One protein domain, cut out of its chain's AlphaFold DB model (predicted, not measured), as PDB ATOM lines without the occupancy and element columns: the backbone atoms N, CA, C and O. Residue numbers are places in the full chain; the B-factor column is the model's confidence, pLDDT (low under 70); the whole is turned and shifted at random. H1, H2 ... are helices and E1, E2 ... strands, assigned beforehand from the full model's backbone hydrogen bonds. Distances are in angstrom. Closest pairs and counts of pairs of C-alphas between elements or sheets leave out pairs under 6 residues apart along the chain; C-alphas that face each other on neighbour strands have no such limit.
ATOM      1  N   GLU A   9      27.770  48.141  46.162       80.25
ATOM      2  CA  GLU A   9      29.044  48.849  46.393       80.25
ATOM      3  C   GLU A   9      30.180  48.431  45.431       80.25
ATOM      4  O   GLU A   9      31.318  48.890  45.554       80.25
ATOM      5  N   GLY A  10      29.890  47.583  44.439       79.00
ATOM      6  CA  GLY A  10      30.812  47.219  43.356       79.00
ATOM      7  C   GLY A  10      30.837  45.743  42.978       79.00
ATOM      8  O   GLY A  10      31.469  45.394  41.978       79.00
ATOM      9  N   GLU A  11      30.153  44.878  43.729       90.44
ATOM     10  CA  GLU A  11      30.064  43.455  43.408       90.44
ATOM     11  C   GLU A  11      29.328  43.245  42.080       90.44
ATOM     12  O   GLU A  11      28.216  43.738  41.873       90.44
ATOM     13  N   LEU A  12      29.953  42.500  41.168       95.25
ATOM     14  CA  LEU A  12      29.359  42.187  39.877       95.25
ATOM     15  C   LEU A  12      28.120  41.303  40.060       95.25
ATOM     16  O   LEU A  12      28.226  40.136  40.435       95.25
ATOM     17  N   ARG A  13      26.953  41.841  39.704       95.81
ATOM     18  CA  ARG A  13      25.672  41.132  39.722       95.81
ATOM     19  C   ARG A  13      24.999  41.218  38.361       95.81
ATOM     20  O   ARG A  13      24.587  42.297  37.938       95.81
ATOM     21  N   PHE A  14      24.841  40.081  37.690       97.00
ATOM     22  CA  PHE A  14      24.054  39.999  36.460       97.00
ATOM     23  C   PHE A  14      22.555  40.012  36.771       97.00
ATOM     24  O   PHE A  14      22.106  39.414  37.750       97.00
ATOM     25  N   LEU A  15      21.774  40.694  35.936       95.44
ATOM     26  CA  LEU A  15      20.325  40.802  36.087       95.44
ATOM     27  C   LEU A  15      19.651  40.047  34.940       95.44
ATOM     28  O   LEU A  15      19.897  40.326  33.770       95.44
ATOM     29  N   ALA A  16      18.762  39.108  35.265       92.38
ATOM     30  CA  ALA A  16      18.028  38.347  34.251       92.38
ATOM     31  C   ALA A  16      16.946  39.182  33.540       92.38
ATOM     32  O   ALA A  16      16.588  38.887  32.401       92.38
ATOM     33  N   THR A  17      16.441  40.226  34.204       90.00
ATOM     34  CA  THR A  17      15.334  41.055  33.716       90.00
ATOM     35  C   THR A  17      15.747  42.527  33.714       90.00
ATOM     36  O   THR A  17      16.249  43.007  34.734       90.00
ATOM     37  N   PRO A  18      15.526  43.269  32.612       87.44
ATOM     38  CA  PRO A  18      15.797  44.700  32.570       87.44
ATOM     39  C   PRO A  18      14.887  45.478  33.532       87.44
ATOM     40  O   PRO A  18      13.691  45.182  33.618       87.44
ATOM     41  N   PRO A  19      15.410  46.506  34.223       87.56
ATOM     42  CA  PRO A  19      14.585  47.494  34.905       87.56
ATOM     43  C   PRO A  19      13.618  48.193  33.941       87.56
ATOM     44  O   PRO A  19      13.873  48.305  32.745       87.56
ATOM     45  N   ALA A  20      12.520  48.731  34.477       86.50
ATOM     46  CA  ALA A  20      11.486  49.397  33.676       86.50
ATOM     47  C   ALA A  20      11.950  50.712  33.015       86.50
ATOM     48  O   ALA A  20      11.338  51.174  32.054       86.50
ATOM     49  N   LYS A  21      13.003  51.347  33.544       85.69
ATOM     50  CA  LYS A  21      13.541  52.605  33.013       85.69
ATOM     51  C   LYS A  21      14.567  52.332  31.905       85.69
ATOM     52  O   LYS A  21      15.299  51.347  32.006       85.69
ATOM     53  N   PRO A  22      14.690  53.224  30.901       87.69
ATOM     54  CA  PRO A  22      15.780  53.166  29.935       87.69
ATOM     55  C   PRO A  22      17.143  53.135  30.636       87.69
ATOM     56  O   PRO A  22      17.400  53.932  31.539       87.69
ATOM     57  N   LEU A  23      18.005  52.217  30.208       92.44
ATOM     58  CA  LEU A  23      19.342  52.034  30.761       92.44
ATOM     59  C   LEU A  23      20.379  52.697  29.874       92.44
ATOM     60  O   LEU A  23      20.269  52.624  28.648       92.44
ATOM     61  N   HIS A  24      21.438  53.219  30.493       95.31
ATOM     62  CA  HIS A  24      22.679  53.488  29.778       95.31
ATOM     63  C   HIS A  24      23.134  52.194  29.092       95.31
ATOM     64  O   HIS A  24      23.361  51.168  29.742       95.31
ATOM     65  N   HIS A  25      23.223  52.245  27.764       97.62
ATOM     66  CA  HIS A  25      23.708  51.148  26.940       97.62
ATOM     67  C   HIS A  25      25.076  51.502  26.373       97.62
ATOM     68  O   HIS A  25      25.238  52.465  25.623       97.62
ATOM     69  N   HIS A  26      26.073  50.716  26.757       97.75
ATOM     70  CA  HIS A  26      27.445  50.864  26.307       97.75
ATOM     71  C   HIS A  26      27.762  49.805  25.253       97.75
ATOM     72  O   HIS A  26      27.870  48.616  25.545       97.75
ATOM     73  N   GLN A  27      27.879  50.242  24.006       98.31
ATOM     74  CA  GLN A  27      28.121  49.386  22.851       98.31
ATOM     75  C   GLN A  27      29.581  49.496  22.434       98.31
ATOM     76  O   GLN A  27      30.076  50.599  22.226       98.31
ATOM     77  N   ASN A  28      30.260  48.366  22.286       97.88
ATOM     78  CA  ASN A  28      31.655  48.292  21.883       97.88
ATOM     79  C   ASN A  28      31.777  47.343  20.699       97.88
ATOM     80  O   ASN A  28      31.273  46.226  20.745       97.88
ATOM     81  N   ARG A  29      32.484  47.780  19.663       98.62
ATOM     82  CA  ARG A  29      32.937  46.942  18.565       98.62
ATOM     83  C   ARG A  29      34.456  46.947  18.546       98.62
ATOM     84  O   ARG A  29      35.075  47.994  18.351       98.62
ATOM     85  N   ILE A  30      35.039  45.776  18.744       98.75
ATOM     86  CA  ILE A  30      36.476  45.543  18.674       98.75
ATOM     87  C   ILE A  30      36.784  44.837  17.363       98.75
ATOM     88  O   ILE A  30      36.129  43.861  17.010       98.75
ATOM     89  N   ARG A  31      37.807  45.309  16.656       98.75
ATOM     90  CA  ARG A  31      38.334  44.648  15.464       98.75
ATOM     91  C   ARG A  31      39.761  44.187  15.718       98.75
ATOM     92  O   ARG A  31      40.654  45.014  15.908       98.75
ATOM     93  N   ILE A  32      39.956  42.877  15.686       98.75
ATOM     94  CA  ILE A  32      41.261  42.223  15.652       98.75
ATOM     95  C   ILE A  32      41.597  41.968  14.183       98.75
ATOM     96  O   ILE A  32      40.815  41.355  13.461       98.75
ATOM     97  N   ASP A  33      42.756  42.432  13.731       97.94
ATOM     98  CA  ASP A  33      43.309  42.099  12.416       97.94
ATOM     99  C   ASP A  33      44.724  41.505  12.539       97.94
ATOM    100  O   ASP A  33      45.249  41.316  13.640       97.94
ATOM    101  N   ALA A  34      45.361  41.185  11.409       96.06
ATOM    102  CA  ALA A  34      46.720  40.642  11.401       96.06
ATOM    103  C   ALA A  34      47.741  41.581  12.083       96.06
ATOM    104  O   ALA A  34      48.656  41.113  12.765       96.06
ATOM    105  N   GLY A  35      47.563  42.900  11.953       97.50
ATOM    106  CA  GLY A  35      48.376  43.905  12.635       97.50
ATOM    107  C   GLY A  35      48.141  43.915  14.146       97.50
ATOM    108  O   GLY A  35      49.090  44.093  14.919       97.50
ATOM    109  N   SER A  36      46.914  43.643  14.597       98.31
ATOM    110  CA  SER A  36      46.603  43.444  16.015       98.31
ATOM    111  C   SER A  36      47.357  42.260  16.611       98.31
ATOM    112  O   SER A  36      47.879  42.380  17.718       98.31
ATOM    113  N   LEU A  37      47.487  41.144  15.883       97.12
ATOM    114  CA  LEU A  37      48.215  39.962  16.370       97.12
ATOM    115  C   LEU A  37      49.704  40.241  16.617       97.12
ATOM    116  O   LEU A  37      50.306  39.637  17.503       97.12
ATOM    117  N   ALA A  38      50.297  41.146  15.837       95.75
ATOM    118  CA  ALA A  38      51.699  41.530  15.980       95.75
ATOM    119  C   ALA A  38      51.910  42.612  17.051       95.75
ATOM    120  O   ALA A  38      52.903  42.592  17.775       95.75
ATOM    121  N   SER A  39      50.990  43.574  17.150       97.50
ATOM    122  CA  SER A  39      51.201  44.806  17.924       97.50
ATOM    123  C   SER A  39      50.444  44.864  19.256       97.50
ATOM    124  O   SER A  39      50.801  45.645  20.143       97.50
ATOM    125  N   GLY A  40      49.384  44.066  19.394       97.94
ATOM    126  CA  GLY A  40      48.426  44.115  20.497       97.94
ATOM    127  C   GLY A  40      47.419  45.271  20.429       97.94
ATOM    128  O   GLY A  40      46.569  45.395  21.314       97.94
ATOM    129  N   TRP A  41      47.498  46.124  19.402       98.56
ATOM    130  CA  TRP A  41      46.543  47.207  19.168       98.56
ATOM    131  C   TRP A  41      45.356  46.707  18.350       98.56
ATOM    132  O   TRP A  41      45.527  46.193  17.248       98.56
ATOM    133  N   ARG A 108      46.693  40.820  24.091       97.94
ATOM    134  CA  ARG A 108      47.989  40.347  24.575       97.94
ATOM    135  C   ARG A 108      48.296  38.984  23.978       97.94
ATOM    136  O   ARG A 108      47.518  38.060  24.161       97.94
ATOM    137  N   ASN A 109      49.451  38.847  23.336       96.19
ATOM    138  CA  ASN A 109      50.026  37.536  23.036       96.19
ATOM    139  C   ASN A 109      50.565  36.933  24.344       96.19
ATOM    140  O   ASN A 109      51.398  37.554  25.014       96.19
ATOM    141  N   THR A 110      50.053  35.771  24.737       93.38
ATOM    142  CA  THR A 110      50.435  35.065  25.970       93.38
ATOM    143  C   THR A 110      51.483  33.973  25.728       93.38
ATOM    144  O   THR A 110      51.886  33.302  26.674       93.38
ATOM    145  N   GLY A 111      51.992  33.855  24.496       91.06
ATOM    146  CA  GLY A 111      52.974  32.855  24.079       91.06
ATOM    147  C   GLY A 111      52.318  31.613  23.480       91.06
ATOM    148  O   GLY A 111      51.117  31.408  23.613       91.06
ATOM    149  N   ASN A 112      53.111  30.786  22.792       92.50
ATOM    150  CA  ASN A 112      52.686  29.490  22.238       92.50
ATOM    151  C   ASN A 112      51.419  29.537  21.360       92.50
ATOM    152  O   ASN A 112      50.675  28.571  21.300       92.50
ATOM    153  N   GLY A 113      51.169  30.661  20.678       94.94
ATOM    154  CA  GLY A 113      49.993  30.828  19.819       94.94
ATOM    155  C   GLY A 113      48.731  31.322  20.533       94.94
ATOM    156  O   GLY A 113      47.728  31.529  19.862       94.94
ATOM    157  N   TYR A 114      48.772  31.586  21.840       97.81
ATOM    158  CA  TYR A 114      47.615  32.068  22.593       97.81
ATOM    159  C   TYR A 114      47.542  33.597  22.665       97.81
ATOM    160  O   TYR A 114      48.553  34.305  22.751       97.81
ATOM    161  N   PHE A 115      46.315  34.113  22.654       98.56
ATOM    162  CA  PHE A 115      46.006  35.533  22.764       98.56
ATOM    163  C   PHE A 115      44.910  35.770  23.802       98.56
ATOM    164  O   PHE A 115      43.989  34.974  23.953       98.56
ATOM    165  N   SER A 116      44.988  36.889  24.512       98.50
ATOM    166  CA  SER A 116      43.991  37.331  25.489       98.50
ATOM    167  C   SER A 116      43.541  38.749  25.171       98.50
ATOM    168  O   SER A 116      44.365  39.664  25.139       98.50
ATOM    169  N   LEU A 117      42.245  38.933  24.942       98.56
ATOM    170  CA  LEU A 117      41.612  40.234  24.778       98.56
ATOM    171  C   LEU A 117      40.989  40.663  26.109       98.56
ATOM    172  O   LEU A 117      40.064  40.015  26.593       98.56
ATOM    173  N   PHE A 118      41.481  41.764  26.674       97.75
ATOM    174  CA  PHE A 118      40.958  42.355  27.907       97.75
ATOM    175  C   PHE A 118      40.037  43.526  27.589       97.75
ATOM    176  O   PHE A 118      40.395  44.406  26.806       97.75
ATOM    177  N   ASN A 119      38.866  43.577  28.217       94.88
ATOM    178  CA  ASN A 119      37.902  44.631  27.941       94.88
ATOM    179  C   ASN A 119      37.113  45.042  29.197       94.88
ATOM    180  O   ASN A 119      36.752  44.203  30.020       94.88
ATOM    181  N   GLY A 120      36.889  46.350  29.360       92.19
ATOM    182  CA  GLY A 120      36.414  46.957  30.609       92.19
ATOM    183  C   GLY A 120      37.549  47.553  31.468       92.19
ATOM    184  O   GLY A 120      38.681  47.681  30.990       92.19
ATOM    185  N   PRO A 121      37.278  47.924  32.733       94.06
ATOM    186  CA  PRO A 121      36.014  47.717  33.440       94.06
ATOM    187  C   PRO A 121      34.851  48.528  32.863       94.06
ATOM    188  O   PRO A 121      35.015  49.674  32.453       94.06
ATOM    189  N   TYR A 122      33.673  47.917  32.865       95.25
ATOM    190  CA  TYR A 122      32.392  48.563  32.639       95.25
ATOM    191  C   TYR A 122      31.704  48.763  33.975       95.25
ATOM    192  O   TYR A 122      31.567  47.820  34.753       95.25
ATOM    193  N   MET A 123      31.266  49.986  34.224       94.62
ATOM    194  CA  MET A 123      30.490  50.326  35.402       94.62
ATOM    195  C   MET A 123      29.736  51.625  35.158       94.62
ATOM    196  O   MET A 123      30.208  52.520  34.453       94.62
ATOM    197  N   ARG A 124      28.588  51.743  35.815       93.00
ATOM    198  CA  ARG A 124      27.866  52.997  35.977       93.00
ATOM    199  C   ARG A 124      27.818  53.303  37.468       93.00
ATOM    200  O   ARG A 124      26.988  52.752  38.185       93.00
ATOM    201  N   LYS A 125      28.745  54.141  37.928       89.00
ATOM    202  CA  LYS A 125      28.919  54.479  39.343       89.00
ATOM    203  C   LYS A 125      28.513  55.927  39.603       89.00
ATOM    204  O   LYS A 125      28.959  56.824  38.890       89.00
ATOM    205  N   PHE A 126      27.711  56.156  40.637       84.38
ATOM    206  CA  PHE A 126      27.426  57.491  41.163       84.38
ATOM    207  C   PHE A 126      27.531  57.459  42.688       84.38
ATOM    208  O   PHE A 126      26.857  56.660  43.336       84.38
ATOM    209  N   LEU A 127      28.398  58.314  43.245       83.69
ATOM    210  CA  LEU A 127      28.856  58.217  44.637       83.69
ATOM    211  C   LEU A 127      29.342  56.787  44.933       83.69
ATOM    212  O   LEU A 127      30.198  56.284  44.206       83.69
ATOM    213  N   ASP A 128      28.782  56.133  45.944       80.81
ATOM    214  CA  ASP A 128      29.158  54.778  46.351       80.81
ATOM    215  C   ASP A 128      28.317  53.688  45.663       80.81
ATOM    216  O   ASP A 128      28.630  52.506  45.775       80.81
ATOM    217  N   GLY A 129      27.289  54.073  44.897       87.50
ATOM    218  CA  GLY A 129      26.352  53.143  44.273       87.50
ATOM    219  C   GLY A 129      26.701  52.773  42.835       87.50
ATOM    220  O   GLY A 129      26.996  53.636  42.000       87.50
ATOM    221  N   TYR A 130      26.595  51.481  42.530       91.88
ATOM    222  CA  TYR A 130      26.636  50.945  41.174       91.88
ATOM    223  C   TYR A 130      25.220  50.694  40.661       91.88
ATOM    224  O   TYR A 130      24.422  50.006  41.291       91.88
ATOM    225  N   TYR A 131      24.924  51.249  39.491       92.25
ATOM    226  CA  TYR A 131      23.597  51.220  38.892       92.25
ATOM    227  C   TYR A 131      23.551  50.265  37.699       92.25
ATOM    228  O   TYR A 131      24.568  50.096  37.019       92.25
ATOM    229  N   PRO A 132      22.369  49.703  37.382       94.69
ATOM    230  CA  PRO A 132      22.213  48.848  36.220       94.69
ATOM    231  C   PRO A 132      22.672  49.537  34.939       94.69
ATOM    232  O   PRO A 132      22.319  50.695  34.675       94.69
ATOM    233  N   MET A 133      23.396  48.792  34.112       96.12
ATOM    234  CA  MET A 133      23.700  49.177  32.742       96.12
ATOM    235  C   MET A 133      23.648  47.969  31.809       96.12
ATOM    236  O   MET A 133      23.789  46.819  32.231       96.12
ATOM    237  N   ARG A 134      23.458  48.246  30.518       97.81
ATOM    238  CA  ARG A 134      23.584  47.243  29.458       97.81
ATOM    239  C   ARG A 134      24.927  47.422  28.769       97.81
ATOM    240  O   ARG A 134      25.287  48.542  28.410       97.81
ATOM    241  N   VAL A 135      25.639  46.332  28.523       98.19
ATOM    242  CA  VAL A 135      26.837  46.316  27.677       98.19
ATOM    243  C   VAL A 135      26.595  45.389  26.500       98.19
ATOM    244  O   VAL A 135      26.125  44.268  26.673       98.19
ATOM    245  N   THR A 136      26.944  45.848  25.303       98.62
ATOM    246  CA  THR A 136      27.116  44.981  24.135       98.62
ATOM    247  C   THR A 136      28.567  45.059  23.698       98.62
ATOM    248  O   THR A 136      29.105  46.154  23.544       98.62
ATOM    249  N   LEU A 137      29.188  43.902  23.498       98.75
ATOM    250  CA  LEU A 137      30.538  43.769  22.979       98.75
ATOM    251  C   LEU A 137      30.495  42.880  21.734       98.75
ATOM    252  O   LEU A 137      30.266  41.680  21.839       98.75
ATOM    253  N   ASP A 138      30.728  43.475  20.572       98.69
ATOM    254  CA  ASP A 138      30.965  42.774  19.314       98.69
ATOM    255  C   ASP A 138      32.487  42.708  19.068       98.69
ATOM    256  O   ASP A 138      33.177  43.727  19.117       98.69
ATOM    257  N   VAL A 139      33.032  41.522  18.810       98.81
ATOM    258  CA  VAL A 139      34.457  41.297  18.524       98.81
ATOM    259  C   VAL A 139      34.591  40.610  17.176       98.81
ATOM    260  O   VAL A 139      34.257  39.437  17.041       98.81
ATOM    261  N   ASP A 140      35.117  41.335  16.195       98.75
ATOM    262  CA  ASP A 140      35.469  40.799  14.883       98.75
ATOM    263  C   ASP A 140      36.929  40.329  14.892       98.75
ATOM    264  O   ASP A 140      37.817  41.064  15.339       98.75
ATOM    265  N   TYR A 141      37.195  39.126  14.382       98.50
ATOM    266  CA  TYR A 141      38.535  38.530  14.342       98.50
ATOM    267  C   TYR A 141      38.748  37.675  13.078       98.50
ATOM    268  O   TYR A 141      37.779  37.182  12.501       98.50
ATOM    269  N   PRO A 142      40.002  37.472  12.625       97.50
ATOM    270  CA  PRO A 142      40.300  36.629  11.465       97.50
ATOM    271  C   PRO A 142      40.082  35.146  11.802       97.50
ATOM    272  O   PRO A 142      40.929  34.520  12.443       97.50
ATOM    273  N   ALA A 143      38.943  34.581  11.392       97.00
ATOM    274  CA  ALA A 143      38.532  33.206  11.709       97.00
ATOM    275  C   ALA A 143      39.498  32.134  11.176       97.00
ATOM    276  O   ALA A 143      39.567  31.028  11.709       97.00
ATOM    277  N   GLU A 144      40.233  32.464  10.117       96.38
ATOM    278  CA  GLU A 144      41.280  31.654   9.503       96.38
ATOM    279  C   GLU A 144      42.568  31.612  10.333       96.38
ATOM    280  O   GLU A 144      43.351  30.681  10.187       96.38
ATOM    281  N   SER A 145      42.785  32.601  11.207       96.31
ATOM    282  CA  SER A 145      44.005  32.730  12.014       96.31
ATOM    283  C   SER A 145      43.778  32.485  13.501       96.31
ATOM    284  O   SER A 145      44.715  32.103  14.197       96.31
ATOM    285  N   LEU A 146      42.567  32.734  14.005       97.19
ATOM    286  CA  LEU A 146      42.219  32.608  15.416       97.19
ATOM    287  C   LEU A 146      40.968  31.750  15.616       97.19
ATOM    288  O   LEU A 146      40.025  31.772  14.822       97.19
ATOM    289  N   HIS A 147      40.943  31.055  16.743       96.38
ATOM    290  CA  HIS A 147      39.791  30.353  17.283       96.38
ATOM    291  C   HIS A 147      39.570  30.795  18.731       96.38
ATOM    292  O   HIS A 147      40.529  30.892  19.492       96.38
ATOM    293  N   LEU A 148      38.327  31.115  19.101       97.69
ATOM    294  CA  LEU A 148      37.966  31.398  20.487       97.69
ATOM    295  C   LEU A 148      38.021  30.100  21.295       97.69
ATOM    296  O   LEU A 148      37.451  29.102  20.868       97.69
ATOM    297  N   ILE A 149      38.679  30.129  22.452       97.31
ATOM    298  CA  ILE A 149      38.808  28.964  23.337       97.31
ATOM    299  C   ILE A 149      38.155  29.173  24.705       97.31
ATOM    300  O   ILE A 149      37.749  28.196  25.326       97.31
ATOM    301  N   ASP A 150      38.040  30.420  25.173       97.81
ATOM    302  CA  ASP A 150      37.395  30.721  26.452       97.81
ATOM    303  C   ASP A 150      36.859  32.159  26.512       97.81
ATOM    304  O   ASP A 150      37.383  33.071  25.859       97.81
ATOM    305  N   VAL A 151      35.826  32.358  27.332       98.19
ATOM    306  CA  VAL A 151      35.261  33.665  27.675       98.19
ATOM    307  C   VAL A 151      34.962  33.712  29.166       98.19
ATOM    308  O   VAL A 151      34.200  32.902  29.689       98.19
ATOM    309  N   SER A 152      35.490  34.735  29.831       98.00
ATOM    310  CA  SER A 152      35.206  35.025  31.230       98.00
ATOM    311  C   SER A 152      34.634  36.437  31.397       98.00
ATOM    312  O   SER A 152      35.196  37.380  30.828       98.00
ATOM    313  N   PRO A 153      33.558  36.623  32.188       97.94
ATOM    314  CA  PRO A 153      32.733  35.595  32.829       97.94
ATOM    315  C   PRO A 153      32.015  34.689  31.824       97.94
ATOM    316  O   PRO A 153      31.693  35.117  30.715       97.94
ATOM    317  N   ALA A 154      31.739  33.450  32.233       97.44
ATOM    318  CA  ALA A 154      30.981  32.511  31.414       97.44
ATOM    319  C   ALA A 154      29.517  32.980  31.239       97.44
ATOM    320  O   ALA A 154      28.973  33.634  32.139       97.44
ATOM    321  N   PRO A 155      28.855  32.636  30.116       97.50
ATOM    322  CA  PRO A 155      27.447  32.953  29.895       97.50
ATOM    323  C   PRO A 155      26.541  32.430  31.017       97.50
ATOM    324  O   PRO A 155      26.672  31.293  31.465       97.50
ATOM    325  N   GLN A 156      25.605  33.267  31.456       97.19
ATOM    326  CA  GLN A 156      24.684  33.001  32.564       97.19
ATOM    327  C   GLN A 156      23.458  33.923  32.446       97.19
ATOM    328  O   GLN A 156      23.462  34.820  31.606       97.19
ATOM    329  N   PRO A 157      22.382  33.760  33.236       97.38
ATOM    330  CA  PRO A 157      21.263  34.700  33.191       97.38
ATOM    331  C   PRO A 157      21.729  36.158  33.357       97.38
ATOM    332  O   PRO A 157      22.403  36.492  34.326       97.38
ATOM    333  N   GLY A 158      21.393  37.012  32.386       96.81
ATOM    334  CA  GLY A 158      21.883  38.396  32.309       96.81
ATOM    335  C   GLY A 158      23.197  38.589  31.537       96.81
ATOM    336  O   GLY A 158      23.608  39.728  31.353       96.81
ATOM    337  N   LEU A 159      23.829  37.522  31.037       98.31
ATOM    338  CA  LEU A 159      24.980  37.543  30.129       98.31
ATOM    339  C   LEU A 159      24.834  36.472  29.039       98.31
ATOM    340  O   LEU A 159      24.959  35.276  29.290       98.31
ATOM    341  N   SER A 160      24.631  36.911  27.803       98.06
ATOM    342  CA  SER A 160      24.537  36.030  26.636       98.06
ATOM    343  C   SER A 160      25.764  36.139  25.736       98.06
ATOM    344  O   SER A 160      26.379  37.202  25.637       98.06
ATOM    345  N   LEU A 161      26.082  35.033  25.065       97.88
ATOM    346  CA  LEU A 161      27.148  34.905  24.077       97.88
ATOM    347  C   LEU A 161      26.555  34.323  22.787       97.88
ATOM    348  O   LEU A 161      25.918  33.271  22.814       97.88
ATOM    349  N   ASN A 162      26.777  34.995  21.661       98.06
ATOM    350  CA  ASN A 162      26.555  34.462  20.323       98.06
ATOM    351  C   ASN A 162      27.898  34.400  19.595       98.06
ATOM    352  O   ASN A 162      28.530  35.432  19.384       98.06
ATOM    353  N   GLU A 163      28.319  33.203  19.207       96.12
ATOM    354  CA  GLU A 163      29.543  32.997  18.438       96.12
ATOM    355  C   GLU A 163      29.207  32.609  16.999       96.12
ATOM    356  O   GLU A 163      28.323  31.787  16.735       96.12
ATOM    357  N   ARG A 164      29.936  33.205  16.059       96.00
ATOM    358  CA  ARG A 164      29.975  32.820  14.650       96.00
ATOM    359  C   ARG A 164      31.429  32.865  14.179       96.00
ATOM    360  O   ARG A 164      32.231  33.592  14.760       96.00
ATOM    361  N   PRO A 165      31.797  32.151  13.104       94.88
ATOM    362  CA  PRO A 165      33.138  32.269  12.547       94.88
ATOM    363  C   PRO A 165      33.516  33.734  12.280       94.88
ATOM    364  O   PRO A 165      32.891  34.402  11.458       94.88
ATOM    365  N   GLY A 166      34.523  34.224  13.005       97.25
ATOM    366  CA  GLY A 166      35.076  35.573  12.860       97.25
ATOM    367  C   GLY A 166      34.305  36.680  13.575       97.25
ATOM    368  O   GLY A 166      34.675  37.845  13.437       97.25
ATOM    369  N   ASN A 167      33.263  36.348  14.340       98.50
ATOM    370  CA  ASN A 167      32.540  37.316  15.154       98.50
ATOM    371  C   ASN A 167      32.032  36.704  16.464       98.50
ATOM    372  O   ASN A 167      31.431  35.632  16.491       98.50
ATOM    373  N   ILE A 168      32.227  37.437  17.553       98.38
ATOM    374  CA  ILE A 168      31.663  37.129  18.864       98.38
ATOM    375  C   ILE A 168      30.814  38.302  19.302       98.38
ATOM    376  O   ILE A 168      31.273  39.441  19.265       98.38
ATOM    377  N   ARG A 169      29.608  38.023  19.783       98.62
ATOM    378  CA  ARG A 169      28.743  39.020  20.396       98.62
ATOM    379  C   ARG A 169      28.402  38.622  21.818       98.62
ATOM    380  O   ARG A 169      27.764  37.597  22.046       98.62
ATOM    381  N   LEU A 170      28.789  39.469  22.758       98.56
ATOM    382  CA  LEU A 170      28.421  39.388  24.162       98.56
ATOM    383  C   LEU A 170      27.405  40.480  24.478       98.56
ATOM    384  O   LEU A 170      27.559  41.632  24.063       98.56
ATOM    385  N   GLU A 171      26.376  40.131  25.235       98.25
ATOM    386  CA  GLU A 171      25.420  41.100  25.753       98.25
ATOM    387  C   GLU A 171      25.166  40.841  27.230       98.25
ATOM    388  O   GLU A 171      24.748  39.744  27.602       98.25
ATOM    389  N   ALA A 172      25.412  41.863  28.046       98.19
ATOM    390  CA  ALA A 172      25.265  41.821  29.488       98.19
ATOM    391  C   ALA A 172      24.284  42.880  29.984       98.19
ATOM    392  O   ALA A 172      24.300  44.025  29.529       98.19
ATOM    393  N   LEU A 173      23.504  42.507  30.987       97.88
ATOM    394  CA  LEU A 173      22.763  43.396  31.861       97.88
ATOM    395  C   LEU A 173      23.245  43.136  33.290       97.88
ATOM    396  O   LEU A 173      23.123  42.019  33.791       97.88
ATOM    397  N   PHE A 174      23.815  44.150  33.937       96.94
ATOM    398  CA  PHE A 174      24.476  43.968  35.228       96.94
ATOM    399  C   PHE A 174      24.539  45.260  36.051       96.94
ATOM    400  O   PHE A 174      24.331  46.359  35.534       96.94
ATOM    401  N   GLU A 175      24.875  45.093  37.325       95.44
ATOM    402  CA  GLU A 175      25.359  46.110  38.261       95.44
ATOM    403  C   GLU A 175      26.748  45.709  38.776       95.44
ATOM    404  O   GLU A 175      27.120  44.535  38.716       95.44
ATOM    405  N   GLY A 176      27.503  46.670  39.301       95.31
ATOM    406  CA  GLY A 176      28.873  46.462  39.772       95.31
ATOM    407  C   GLY A 176      29.911  46.728  38.683       95.31
ATOM    408  O   GLY A 176      29.691  47.541  37.781       95.31
ATOM    409  N   GLU A 177      31.057  46.057  38.776       95.81
ATOM    410  CA  GLU A 177      32.180  46.233  37.855       95.81
ATOM    411  C   GLU A 177      32.399  44.992  36.976       95.81
ATOM    412  O   GLU A 177      32.843  43.942  37.441       95.81
ATOM    413  N   LEU A 178      32.124  45.112  35.675       97.38
ATOM    414  CA  LEU A 178      32.272  44.015  34.719       97.38
ATOM    415  C   LEU A 178      33.556  44.153  33.903       97.38
ATOM    416  O   LEU A 178      33.807  45.179  33.272       97.38
ATOM    417  N   ARG A 179      34.348  43.084  33.841       97.88
ATOM    418  CA  ARG A 179      35.453  42.928  32.887       97.88
ATOM    419  C   ARG A 179      35.215  41.683  32.061       97.88
ATOM    420  O   ARG A 179      34.817  40.673  32.622       97.88
ATOM    421  N   PHE A 180      35.516  41.751  30.773       98.31
ATOM    422  CA  PHE A 180      35.575  40.580  29.911       98.31
ATOM    423  C   PHE A 180      37.024  40.196  29.623       98.31
ATOM    424  O   PHE A 180      37.883  41.056  29.395       98.31
ATOM    425  N   LEU A 181      37.266  38.891  29.587       98.56
ATOM    426  CA  LEU A 181      38.465  38.263  29.059       98.56
ATOM    427  C   LEU A 181      38.032  37.252  28.001       98.56
ATOM    428  O   LEU A 181      37.312  36.310  28.314       98.56
ATOM    429  N   LEU A 182      38.474  37.451  26.762       98.62
ATOM    430  CA  LEU A 182      38.296  36.476  25.689       98.62
ATOM    431  C   LEU A 182      39.662  35.890  25.353       98.62
ATOM    432  O   LEU A 182      40.617  36.639  25.116       98.62
ATOM    433  N   GLN A 183      39.761  34.568  25.335       98.44
ATOM    434  CA  GLN A 183      40.994  33.862  25.020       98.44
ATOM    435  C   GLN A 183      40.885  33.209  23.652       98.44
ATOM    436  O   GLN A 183      39.894  32.554  23.341       98.44
ATOM    437  N   PHE A 184      41.925  33.376  22.847       98.44
ATOM    438  CA  PHE A 184      42.012  32.823  21.507       98.44
ATOM    439  C   PHE A 184      43.258  31.955  21.372       98.44
ATOM    440  O   PHE A 184      44.306  32.265  21.941       98.44
ATOM    441  N   GLU A 185      43.156  30.919  20.555       97.75
ATOM    442  CA  GLU A 185      44.275  30.120  20.074       97.75
ATOM    443  C   GLU A 185      44.494  30.397  18.586       97.75
ATOM    444  O   GLU A 185      43.548  30.584  17.813       97.75
ATOM    445  N   ARG A 186      45.761  30.467  18.182       96.56
ATOM    446  CA  ARG A 186      46.152  30.549  16.780       96.56
ATOM    447  C   ARG A 186      45.927  29.198  16.103       96.56
ATOM    448  O   ARG A 186      46.352  28.178  16.631       96.56
ATOM    449  N   ARG A 187      45.297  29.229  14.929       91.38
ATOM    450  CA  ARG A 187      45.145  28.056  14.059       91.38
ATOM    451  C   ARG A 187      46.455  27.645  13.392       91.38
ATOM    452  O   ARG A 187      47.301  28.538  13.150       91.38
TER     453      ARG A 187
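AT A GLANCE: This is residues 9 to 41 and 108 to 187 of the 187 residues of an uncharacterized protein of Hydrogenophilales bacterium 17-64-11 (UniProt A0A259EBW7). Two four-stranded sheets lie face to face as a sandwich, E1, E4, E7, E6 in one and E2, E3, E8, E5 in the other, their strands running lengthwise; one short helix, H1, sits near edge strand E2. The printed part has 113 residues, mostly strand, with eight named strands and one named helix in the order E1, H1, then E2 to E8. The first sheet is mixed, the second antiparallel. The whole is compact, with a radius of gyration of the C-alphas of 15.1 A, and elongated, spanning 43 by 26 by 19 A.

HOW THE PARTS SIT: One sheet runs E1, residues 25 to 31, E4, 133 to 140, E7, 167 to 175, and E6, 159 to 164. E1 and E4 are parallel, with N 28 and O 136 within hydrogen-bond range at 2.8 A. E4 and E7 are antiparallel, with N 135 and O 172 at 2.9 A; E6 and E7 form a hairpin, with N 162 and O 169 at 2.8 A. The other sheet runs E2, residues 108 to 111, E3, 114 to 122, E8, 178 to 186, and E5, 146 to 152. Its neighbours are antiparallel: N 108 and O 116 in the hairpin E2 and E3 at 2.8 A, N 117 and O 182 at 2.8 A, N 183 and O 150 at 2.9 A. In the sandwich, the facing parts are 10.5 A centre to centre. H1, residues 34 to 39, only grazes the second sheet with residues 36 to 39; its O i to N i+4 pairs are within hydrogen-bond range.

IN THESE COORDINATES: E1 begins at C-alpha 25 (23.708, 51.148, 26.940). E7 is 25.7 A long; E8, 26.4 A, ends at C-alpha 186 (46.152, 30.549, 16.780).

THE WHOLE: Residues 42 to 107 are not printed; C-alphas 41 and 108 are 8.9 A apart. No printed residue is under 70 in pLDDT.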